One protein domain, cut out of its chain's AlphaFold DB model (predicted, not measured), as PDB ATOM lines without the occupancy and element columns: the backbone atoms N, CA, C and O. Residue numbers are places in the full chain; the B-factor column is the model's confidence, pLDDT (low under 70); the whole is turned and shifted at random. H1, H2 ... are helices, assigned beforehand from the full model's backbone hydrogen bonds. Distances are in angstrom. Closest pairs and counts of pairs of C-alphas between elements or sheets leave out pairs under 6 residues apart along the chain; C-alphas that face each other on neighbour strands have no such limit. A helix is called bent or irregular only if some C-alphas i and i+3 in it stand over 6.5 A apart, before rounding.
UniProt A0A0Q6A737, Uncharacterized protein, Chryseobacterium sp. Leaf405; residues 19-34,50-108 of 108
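What this domain is: This is residues 19 to 34 and 50 to 108 of the 108 residues of an uncharacterized protein of Chryseobacterium sp. Leaf405 (UniProt A0A0Q6A737). A long helix, H4, is crossed near its beginning by a pair of helices lying side by side, H1 and H2, with H2 the one that packs on it; the other end of H4 sticks out as an arm, residues 99 to 108, of which 99 to 106 belong to H4. The short H3 sits at the edge of this small body, between the end of H2 and the beginning of H4. The printed part has 75 residues with four named helices, H1, H2, H3 and H4 in that order, and no named strand; its class is all helix. It is only just compact, close to loose, with a radius of gyration of the C-alphas of 13.4 A, and its flat outline spans 42 by 35 by 14 A.

Where its parts are: H1 is residues 19 to 29, 15.0 A from first to last C-alpha, and begins at C-alpha 19 at (12.423, 6.562, -11.248). After the cut comes H2, residues 51 to 66, 22.1 A long, beginning at C-alpha 51 at (27.687, -8.889, -14.816). H2 has a kink of 37 degrees near residue 58 and is irregular: C-alphas 56 and 59 are 7.1 A apart. H3 is residues 72 to 79. H4, the longest helix, is residues 83 to 106, 35.1 A long, and ends at C-alpha 106 at (16.225, 27.878, -21.139).

How they stand to each other: H1 and H2 touch at a shallow tilt of 12 degrees, opposite ways; their closest C-alphas are those of Phe 23 and Ala 60, 4.9 A apart. H1 and H4 are close but not clearly touching, with the C-alphas of Met 20 and Asn 94 closest at 6.3 A. H2 and H4 touch at a steep tilt of 52 degrees, the same way; the closest C-alphas, those of Ser 61 and Ala 90, are 5.0 A apart, and H4 touches H2 with residues 83 to 94 alone. H2 and H3 are close but not clearly touching, the C-alphas of Lys 66 and Glu 72 being closest at 7.2 A. H3 and H4 only just touch, with 3 pairs of C-alphas within 8 A; they stand about perpendicular at 80 degrees, and the closest C-alphas are those of Thr 79 and Ala 85, 5.4 A apart. H1 and H3 are apart. In H1, H3 and H4 every O i to N i+4 pair is within hydrogen-bond range; in H2 it is 9 of 12.

The domain as a whole: The C-alphas of Glu 51 and Asn 108, the two farthest apart, are 42.7 A from each other. Without residues 99 to 108, which stand free, the body spans 35 by 26 by 14 A. Residues 35 to 49 are not printed, and C-alphas 34 and 50 are 13.6 A apart across the cut, which lies in the link from H1 to H2. The links from H2 to H3 and from H3 to H4 are tight. The mean pLDDT of the printed part is 91.3; residues 107 to 108 are under 70.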
ATOM      1  N   GLU A  19      11.712   7.640 -10.558       93.38
ATOM      2  CA  GLU A  19      12.423   6.562 -11.248       93.38
ATOM      3  C   GLU A  19      13.738   7.047 -11.866       93.38
ATOM      4  O   GLU A  19      14.736   6.332 -11.808       93.38
ATOM      5  N   MET A  20      13.791   8.286 -12.380       92.19
ATOM      6  CA  MET A  20      15.054   8.890 -12.829       92.19
ATOM      7  C   MET A  20      16.039   9.033 -11.667       92.19
ATOM      8  O   MET A  20      17.221   8.723 -11.803       92.19
ATOM      9  N   GLN A  21      15.555   9.477 -10.507       91.38
ATOM     10  CA  GLN A  21      16.383   9.651  -9.314       91.38
ATOM     11  C   GLN A  21      16.894   8.304  -8.790       91.38
ATOM     12  O   GLN A  21      18.073   8.181  -8.454       91.38
ATOM     13  N   ASN A  22      16.040   7.279  -8.780       93.62
ATOM     14  CA  ASN A  22      16.412   5.916  -8.404       93.62
ATOM     15  C   ASN A  22      17.448   5.327  -9.366       93.62
ATOM     16  O   ASN A  22      18.439   4.745  -8.922       93.62
ATOM     17  N   PHE A  23      17.265   5.533 -10.671       94.75
ATOM     18  CA  PHE A  23      18.225   5.118 -11.687       94.75
ATOM     19  C   PHE A  23      19.582   5.817 -11.516       94.75
ATOM     20  O   PHE A  23      20.624   5.163 -11.491       94.75
ATOM     21  N   GLU A  24      19.598   7.132 -11.293       91.25
ATOM     22  CA  GLU A  24      20.838   7.859 -11.010       91.25
ATOM     23  C   GLU A  24      21.502   7.420  -9.705       91.25
ATOM     24  O   GLU A  24      22.730   7.350  -9.628       91.25
ATOM     25  N   LYS A  25      20.713   7.104  -8.675       92.12
ATOM     26  CA  LYS A  25      21.223   6.564  -7.412       92.12
ATOM     27  C   LYS A  25      21.880   5.200  -7.624       92.12
ATOM     28  O   LYS A  25      22.975   4.988  -7.109       92.12
ATOM     29  N   ALA A  26      21.276   4.319  -8.420       92.75
ATOM     30  CA  ALA A  26      21.869   3.033  -8.790       92.75
ATOM     31  C   ALA A  26      23.175   3.214  -9.589       92.75
ATOM     32  O   ALA A  26      24.182   2.576  -9.298       92.75
ATOM     33  N   MET A  27      23.212   4.157 -10.534       91.19
ATOM     34  CA  MET A  27      24.439   4.491 -11.271       91.19
ATOM     35  C   MET A  27      25.544   5.029 -10.350       91.19
ATOM     36  O   MET A  27      26.713   4.673 -10.500       91.19
ATOM     37  N   LYS A  28      25.192   5.876  -9.376       90.31
ATOM     38  CA  LYS A  28      26.137   6.411  -8.383       90.31
ATOM     39  C   LYS A  28      26.646   5.321  -7.442       90.31
ATOM     40  O   LYS A  28      27.842   5.317  -7.150       90.31
ATOM     41  N   SER A  29      25.793   4.377  -7.040       90.62
ATOM     42  CA  SER A  29      26.172   3.302  -6.117       90.62
ATOM     43  C   SER A  29      27.253   2.388  -6.689       90.62
ATOM     44  O   SER A  29      28.014   1.805  -5.927       90.62
ATOM     45  N   LEU A  30      27.427   2.321  -8.016       88.38
ATOM     46  CA  LEU A  30      28.552   1.620  -8.653       88.38
ATOM     47  C   LEU A  30      29.936   2.163  -8.265       88.38
ATOM     48  O   LEU A  30      30.950   1.517  -8.551       88.38
ATOM     49  N   ARG A  31      29.995   3.363  -7.677       85.44
ATOM     50  CA  ARG A  31      31.221   3.997  -7.172       85.44
ATOM     51  C   ARG A  31      31.477   3.670  -5.696       85.44
ATOM     52  O   ARG A  31      32.611   3.868  -5.234       85.44
ATOM     53  N   ASP A  32      30.472   3.152  -4.991       88.25
ATOM     54  CA  ASP A  32      30.569   2.767  -3.585       88.25
ATOM     55  C   ASP A  32      31.608   1.657  -3.418       88.25
ATOM     56  O   ASP A  32      31.659   0.751  -4.255       88.25
ATOM     57  N   PRO A  33      32.420   1.668  -2.345       84.25
ATOM     58  CA  PRO A  33      33.481   0.682  -2.137       84.25
ATOM     59  C   PRO A  33      33.033  -0.779  -2.311       84.25
ATOM     60  O   PRO A  33      33.753  -1.559  -2.925       84.25
ATOM     61  N   GLN A  34      31.821  -1.114  -1.859       85.56
ATOM     62  CA  GLN A  34      31.203  -2.447  -1.964       85.56
ATOM     63  C   GLN A  34      30.800  -2.865  -3.398       85.56
ATOM     64  O   GLN A  34      30.726  -4.053  -3.727       85.56
ATOM     65  N   SER A  50      31.104  -5.395 -15.151       86.56
ATOM     66  CA  SER A  50      30.918  -6.816 -14.865       86.56
ATOM     67  C   SER A  50      29.435  -7.158 -14.722       86.56
ATOM     68  O   SER A  50      28.628  -6.302 -14.349       86.56
ATOM     69  N   GLU A  51      29.076  -8.422 -14.940       86.94
ATOM     70  CA  GLU A  51      27.687  -8.889 -14.816       86.94
ATOM     71  C   GLU A  51      27.081  -8.566 -13.444       86.94
ATOM     72  O   GLU A  51      25.970  -8.045 -13.365       86.94
ATOM     73  N   ARG A  52      27.849  -8.730 -12.356       89.25
ATOM     74  CA  ARG A  52      27.425  -8.332 -11.002       89.25
ATOM     75  C   ARG A  52      27.033  -6.855 -10.937       89.25
ATOM     76  O   ARG A  52      26.019  -6.502 -10.342       89.25
ATOM     77  N   ARG A  53      27.839  -5.979 -11.539       89.31
ATOM     78  CA  ARG A  53      27.608  -4.528 -11.527       89.31
ATOM     79  C   ARG A  53      26.448  -4.138 -12.433       89.31
ATOM     80  O   ARG A  53      25.683  -3.253 -12.068       89.31
ATOM     81  N   LYS A  54      26.275  -4.817 -13.570       92.12
ATOM     82  CA  LYS A  54      25.101  -4.646 -14.432       92.12
ATOM     83  C   LYS A  54      23.814  -5.035 -13.694       92.12
ATOM     84  O   LYS A  54      22.851  -4.276 -13.728       92.12
ATOM     85  N   GLN A  55      23.811  -6.139 -12.943       92.12
ATOM     86  CA  GLN A  55      22.643  -6.575 -12.164       92.12
ATOM     87  C   GLN A  55      22.183  -5.552 -11.116       92.12
ATOM     88  O   GLN A  55      20.982  -5.419 -10.897       92.12
ATOM     89  N   LEU A  56      23.097  -4.772 -10.527       91.94
ATOM     90  CA  LEU A  56      22.732  -3.675  -9.616       91.94
ATOM     91  C   LEU A  56      21.907  -2.576 -10.305       91.94
ATOM     92  O   LEU A  56      21.152  -1.867  -9.643       91.94
ATOM     93  N   LEU A  57      22.054  -2.424 -11.624       94.62
ATOM     94  CA  LEU A  57      21.344  -1.420 -12.410       94.62
ATOM     95  C   LEU A  57      20.004  -1.920 -12.953       94.62
ATOM     96  O   LEU A  57      19.140  -1.094 -13.245       94.62
ATOM     97  N   VAL A  58      19.815  -3.236 -13.109       95.31
ATOM     98  CA  VAL A  58      18.638  -3.810 -13.786       95.31
ATOM     99  C   VAL A  58      17.314  -3.365 -13.158       95.31
ATOM    100  O   VAL A  58      16.480  -2.867 -13.914       95.31
ATOM    101  N   PRO A  59      17.096  -3.455 -11.828       95.88
ATOM    102  CA  PRO A  59      15.809  -3.081 -11.238       95.88
ATOM    103  C   PRO A  59      15.448  -1.621 -11.527       95.88
ATOM    104  O   PRO A  59      14.391  -1.336 -12.080       95.88
ATOM    105  N   ALA A  60      16.383  -0.701 -11.276       96.00
ATOM    106  CA  ALA A  60      16.158   0.722 -11.509       96.00
ATOM    107  C   ALA A  60      16.023   1.067 -13.005       96.00
ATOM    108  O   ALA A  60      15.317   2.008 -13.365       96.00
ATOM    109  N   SER A  61      16.685   0.307 -13.885       96.88
ATOM    110  CA  SER A  61      16.549   0.456 -15.339       96.88
ATOM    111  C   SER A  61      15.149   0.063 -15.806       96.88
ATOM    112  O   SER A  61      14.526   0.798 -16.569       96.88
ATOM    113  N   LEU A  62      14.640  -1.077 -15.328       97.00
ATOM    114  CA  LEU A  62      13.294  -1.553 -15.640       97.00
ATOM    115  C   LEU A  62      12.230  -0.582 -15.131       97.00
ATOM    116  O   LEU A  62      11.328  -0.241 -15.890       97.00
ATOM    117  N   ASP A  63      12.360  -0.096 -13.896       96.50
ATOM    118  CA  ASP A  63      11.430   0.881 -13.323       96.50
ATOM    119  C   ASP A  63      11.404   2.175 -14.144       96.50
ATOM    120  O   ASP A  63      10.332   2.689 -14.469       96.50
ATOM    121  N   LEU A  64      12.574   2.672 -14.569       96.44
ATOM    122  CA  LEU A  64      12.652   3.860 -15.415       96.44
ATOM    123  C   LEU A  64      11.979   3.650 -16.777       96.44
ATOM    124  O   LEU A  64      11.254   4.537 -17.229       96.44
ATOM    125  N   ILE A  65      12.177   2.501 -17.426       96.69
ATOM    126  CA  ILE A  65      11.520   2.204 -18.707       96.69
ATOM    127  C   ILE A  65      10.004   2.049 -18.514       96.69
ATOM    128  O   ILE A  65       9.219   2.627 -19.263       96.69
ATOM    129  N   LYS A  66       9.567   1.349 -17.463       96.56
ATOM    130  CA  LYS A  66       8.141   1.206 -17.127       96.56
ATOM    131  C   LYS A  66       7.482   2.559 -16.839       96.56
ATOM    132  O   LYS A  66       6.346   2.778 -17.253       96.56
ATOM    133  N   SER A  67       8.209   3.508 -16.237       94.75
ATOM    134  CA  SER A  67       7.716   4.874 -15.985       94.75
ATOM    135  C   SER A  67       7.341   5.648 -17.255       94.75
ATOM    136  O   SER A  67       6.626   6.644 -17.178       94.75
ATOM    137  N   THR A  68       7.813   5.221 -18.435       93.50
ATOM    138  CA  THR A  68       7.425   5.827 -19.718       93.50
ATOM    139  C   THR A  68       6.187   5.176 -20.339       93.50
ATOM    140  O   THR A  68       5.865   5.479 -21.484       93.50
ATOM    141  N   GLY A  69       5.509   4.277 -19.619       94.44
ATOM    142  CA  GLY A  69       4.313   3.568 -20.083       94.44
ATOM    143  C   GLY A  69       4.596   2.296 -20.889       94.44
ATOM    144  O   GLY A  69       3.676   1.729 -21.472       94.44
ATOM    145  N   VAL A  70       5.850   1.839 -20.943       96.44
ATOM    146  CA  VAL A  70       6.226   0.601 -21.645       96.44
ATOM    147  C   VAL A  70       5.934  -0.602 -20.745       96.44
ATOM    148  O   VAL A  70       6.321  -0.621 -19.576       96.44
ATOM    149  N   SER A  71       5.256  -1.619 -21.282       96.19
ATOM    150  CA  SER A  71       4.959  -2.855 -20.552       96.19
ATOM    151  C   SER A  71       6.187  -3.756 -20.432       96.19
ATOM    152  O   SER A  71       7.113  -3.697 -21.236       96.19
ATOM    153  N   GLU A  72       6.187  -4.649 -19.443       92.88
ATOM    154  CA  GLU A  72       7.295  -5.586 -19.256       92.88
ATOM    155  C   GLU A  72       7.503  -6.526 -20.454       92.88
ATOM    156  O   GLU A  72       8.644  -6.815 -20.811       92.88
ATOM    157  N   ASP A  73       6.424  -6.958 -21.108       95.81
ATOM    158  CA  ASP A  73       6.507  -7.822 -22.289       95.81
ATOM    159  C   ASP A  73       7.145  -7.100 -23.478       95.81
ATOM    160  O   ASP A  73       7.969  -7.677 -24.187       95.81
ATOM    161  N   GLU A  74       6.831  -5.814 -23.658       96.44
ATOM    162  CA  GLU A  74       7.459  -4.990 -24.689       96.44
ATOM    163  C   GLU A  74       8.943  -4.768 -24.376       96.44
ATOM    164  O   GLU A  74       9.783  -4.858 -25.274       96.44
ATOM    165  N   ILE A  75       9.296  -4.580 -23.097       95.88
ATOM    166  CA  ILE A  75      10.700  -4.504 -22.672       95.88
ATOM    167  C   ILE A  75      11.435  -5.792 -23.038       95.88
ATOM    168  O   ILE A  75      12.487  -5.737 -23.679       95.88
ATOM    169  N   LYS A  76      10.884  -6.953 -22.670       94.62
ATOM    170  CA  LYS A  76      11.478  -8.265 -22.965       94.62
ATOM    171  C   LYS A  76      11.638  -8.479 -24.464       94.62
ATOM    172  O   LYS A  76      12.695  -8.928 -24.895       94.62
ATOM    173  N   LYS A  77      10.631  -8.110 -25.256       96.38
ATOM    174  CA  LYS A  77      10.650  -8.236 -26.716       96.38
ATOM    175  C   LYS A  77      11.709  -7.346 -27.367       96.38
ATOM    176  O   LYS A  77      12.443  -7.819 -28.227       96.38
ATOM    177  N   GLN A  78      11.812  -6.080 -26.962       94.50
ATOM    178  CA  GLN A  78      12.767  -5.135 -27.554       94.50
ATOM    179  C   GLN A  78      14.212  -5.386 -27.118       94.50
ATOM    180  O   GLN A  78      15.139  -5.145 -27.885       94.50
ATOM    181  N   THR A  79      14.414  -5.857 -25.888       94.62
ATOM    182  CA  THR A  79      15.757  -6.097 -25.338       94.62
ATOM    183  C   THR A  79      16.213  -7.540 -25.493       94.62
ATOM    184  O   THR A  79      17.367  -7.836 -25.217       94.62
ATOM    185  N   ASN A  80      15.323  -8.450 -25.900       94.06
ATOM    186  CA  ASN A  80      15.536  -9.895 -25.828       94.06
ATOM    187  C   ASN A  80      15.968 -10.361 -24.419       94.06
ATOM    188  O   ASN A  80      16.731 -11.311 -24.270       94.06
ATOM    189  N   SER A  81      15.508  -9.656 -23.376       90.00
ATOM    190  CA  SER A  81      15.953  -9.814 -21.980       90.00
ATOM    191  C   SER A  81      17.465  -9.626 -21.756       90.00
ATOM    192  O   SER A  81      17.984 -10.030 -20.716       90.00
ATOM    193  N   ASP A  82      18.174  -8.990 -22.693       94.56
ATOM    194  CA  ASP A  82      19.581  -8.644 -22.531       94.56
ATOM    195  C   ASP A  82      19.741  -7.502 -21.519       94.56
ATOM    196  O   ASP A  82      19.204  -6.399 -21.670       94.56
ATOM    197  N   ILE A  83      20.516  -7.774 -20.469       93.88
ATOM    198  CA  ILE A  83      20.760  -6.841 -19.366       93.88
ATOM    199  C   ILE A  83      21.398  -5.545 -19.876       93.88
ATOM    200  O   ILE A  83      21.025  -4.451 -19.442       93.88
ATOM    201  N   THR A  84      22.352  -5.651 -20.800       93.81
ATOM    202  CA  THR A  84      23.058  -4.486 -21.339       93.81
ATOM    203  C   THR A  84      22.095  -3.609 -22.139       93.81
ATOM    204  O   THR A  84      22.074  -2.395 -21.944       93.81
ATOM    205  N   ALA A  85      21.234  -4.205 -22.964       96.06
ATOM    206  CA  ALA A  85      20.205  -3.514 -23.732       96.06
ATOM    207  C   ALA A  85      19.186  -2.803 -22.829       96.06
ATOM    208  O   ALA A  85      18.850  -1.646 -23.093       96.06
ATOM    209  N   ILE A  86      18.752  -3.441 -21.735       96.50
ATOM    210  CA  ILE A  86      17.874  -2.824 -20.724       96.50
ATOM    211  C   ILE A  86      18.538  -1.576 -20.125       96.50
ATOM    212  O   ILE A  86      17.938  -0.500 -20.102       96.50
ATOM    213  N   ILE A  87      19.796  -1.685 -19.685       95.50
ATOM    214  CA  ILE A  87      20.535  -0.563 -19.081       95.50
ATOM    215  C   ILE A  87      20.742   0.567 -20.098       95.50
ATOM    216  O   ILE A  87      20.532   1.739 -19.782       95.50
ATOM    217  N   VAL A  88      21.119   0.239 -21.337       95.94
ATOM    218  CA  VAL A  88      21.310   1.219 -22.418       95.94
ATOM    219  C   VAL A  88      20.006   1.946 -22.746       95.94
ATOM    220  O   VAL A  88      20.022   3.156 -22.983       95.94
ATOM    221  N   TRP A  89      18.868   1.254 -22.744       97.44
ATOM    222  CA  TRP A  89      17.574   1.894 -22.967       97.44
ATOM    223  C   TRP A  89      17.215   2.852 -21.827       97.44
ATOM    224  O   TRP A  89      16.890   4.014 -22.086       97.44
ATOM    225  N   ALA A  90      17.370   2.423 -20.575       96.25
ATOM    226  CA  ALA A  90      17.171   3.292 -19.419       96.25
ATOM    227  C   ALA A  90      18.072   4.542 -19.472       96.25
ATOM    228  O   ALA A  90      17.593   5.657 -19.261       96.25
ATOM    229  N   LEU A  91      19.346   4.394 -19.865       95.38
ATOM    230  CA  LEU A  91      20.259   5.522 -20.089       95.38
ATOM    231  C   LEU A  91      19.724   6.503 -21.138       95.38
ATOM    232  O   LEU A  91      19.725   7.709 -20.897       95.38
ATOM    233  N   LYS A  92      19.237   6.006 -22.283       96.00
ATOM    234  CA  LYS A  92      18.660   6.851 -23.343       96.00
ATOM    235  C   LYS A  92      17.450   7.643 -22.846       96.00
ATOM    236  O   LYS A  92      17.351   8.833 -23.138       96.00
ATOM    237  N   ILE A  93      16.559   7.012 -22.078       94.88
ATOM    238  CA  ILE A  93      15.404   7.689 -21.468       94.88
ATOM    239  C   ILE A  93      15.879   8.775 -20.499       94.88
ATOM    240  O   ILE A  93      15.399   9.906 -20.572       94.88
ATOM    241  N   ASN A  94      16.835   8.453 -19.624       93.44
ATOM    242  CA  ASN A  94      17.346   9.401 -18.638       93.44
ATOM    243  C   ASN A  94      17.998  10.625 -19.301       93.44
ATOM    244  O   ASN A  94      17.744  11.755 -18.891       93.44
ATOM    245  N   LEU A  95      18.814  10.411 -20.339       92.88
ATOM    246  CA  LEU A  95      19.448  11.489 -21.106       92.88
ATOM    247  C   LEU A  95      18.403  12.370 -21.795       92.88
ATOM    248  O   LEU A  95      18.415  13.582 -21.602       92.88
ATOM    249  N   LYS A  96      17.442  11.761 -22.503       92.69
ATOM    250  CA  LYS A  96      16.374  12.491 -23.195       92.69
ATOM    251  C   LYS A  96      15.551  13.355 -22.234       92.69
ATOM    252  O   LYS A  96      15.381  14.544 -22.486       92.69
ATOM    253  N   LYS A  97      15.087  12.788 -21.114       89.69
ATOM    254  CA  LYS A  97      14.315  13.539 -20.107       89.69
ATOM    255  C   LYS A  97      15.140  14.680 -19.498       89.69
ATOM    256  O   LYS A  97      14.619  15.768 -19.279       89.69
ATOM    257  N   ASN A  98      16.433  14.465 -19.254       89.75
ATOM    258  CA  ASN A  98      17.320  15.522 -18.764       89.75
ATOM    259  C   ASN A  98      17.499  16.664 -19.773       89.75
ATOM    260  O   ASN A  98      17.498  17.829 -19.375       89.75
ATOM    261  N   ASP A  99      17.608  16.349 -21.062       90.94
ATOM    262  CA  ASP A  99      17.677  17.359 -22.118       90.94
ATOM    263  C   ASP A  99      16.365  18.150 -22.233       90.94
ATOM    264  O   ASP A  99      16.397  19.376 -22.341       90.94
ATOM    265  N   GLU A 100      15.210  17.486 -22.128       89.62
ATOM    266  CA  GLU A 100      13.888  18.130 -22.100       89.62
ATOM    267  C   GLU A 100      13.747  19.102 -20.917       89.62
ATOM    268  O   GLU A 100      13.362  20.258 -21.107       89.62
ATOM    269  N   ILE A 101      14.135  18.676 -19.708       87.31
ATOM    270  CA  ILE A 101      14.139  19.520 -18.499       87.31
ATOM    271  C   ILE A 101      15.095  20.706 -18.661       87.31
ATOM    272  O   ILE A 101      14.790  21.828 -18.256       87.31
ATOM    273  N   ARG A 102      16.276  20.488 -19.242       86.56
ATOM    274  CA  ARG A 102      17.246  21.563 -19.470       86.56
ATOM    275  C   ARG A 102      16.725  22.579 -20.483       86.56
ATOM    276  O   ARG A 102      16.944  23.774 -20.299       86.56
ATOM    277  N   ASN A 103      16.076  22.120 -21.546       86.75
ATOM    278  CA  ASN A 103      15.553  22.988 -22.594       86.75
ATOM    279  C   ASN A 103      14.345  23.797 -22.112       86.75
ATOM    280  O   ASN A 103      14.295  24.993 -22.382       86.75
ATOM    281  N   SER A 104      13.435  23.206 -21.329       82.25
ATOM    282  CA  SER A 104      12.303  23.943 -20.745       82.25
ATOM    283  C   SER A 104      12.753  25.067 -19.807       82.25
ATOM    284  O   SER A 104      12.135  26.124 -19.776       82.25
ATOM    285  N   ARG A 105      13.883  24.894 -19.107       76.56
ATOM    286  CA  ARG A 105      14.492  25.938 -18.263       76.56
ATOM    287  C   ARG A 105      15.193  27.058 -19.036       76.56
ATOM    288  O   ARG A 105      15.422  28.105 -18.455       76.56
ATOM    289  N   LYS A 106      15.598  26.839 -20.293       71.69
ATOM    290  CA  LYS A 106      16.225  27.878 -21.139       71.69
ATOM    291  C   LYS A 106      15.205  28.759 -21.860       71.69
ATOM    292  O   LYS A 106      15.574  29.816 -22.358       71.69
ATOM    293  N   LEU A 107      13.980  28.261 -22.005       61.59
ATOM    294  CA  LEU A 107      12.871  28.928 -22.689       61.59
ATOM    295  C   LEU A 107      11.998  29.766 -21.735       61.59
ATOM    296  O   LEU A 107      11.147  30.506 -22.220       61.59
ATOM    297  N   ASN A 108      12.225  29.650 -20.422       52.00
ATOM    298  CA  ASN A 108      11.610  30.447 -19.356       52.00
ATOM    299  C   ASN A 108      12.615  31.460 -18.806       52.00
ATOM    300  O   ASN A 108      12.166  32.543 -18.377       52.00
TER     301      ASN A 108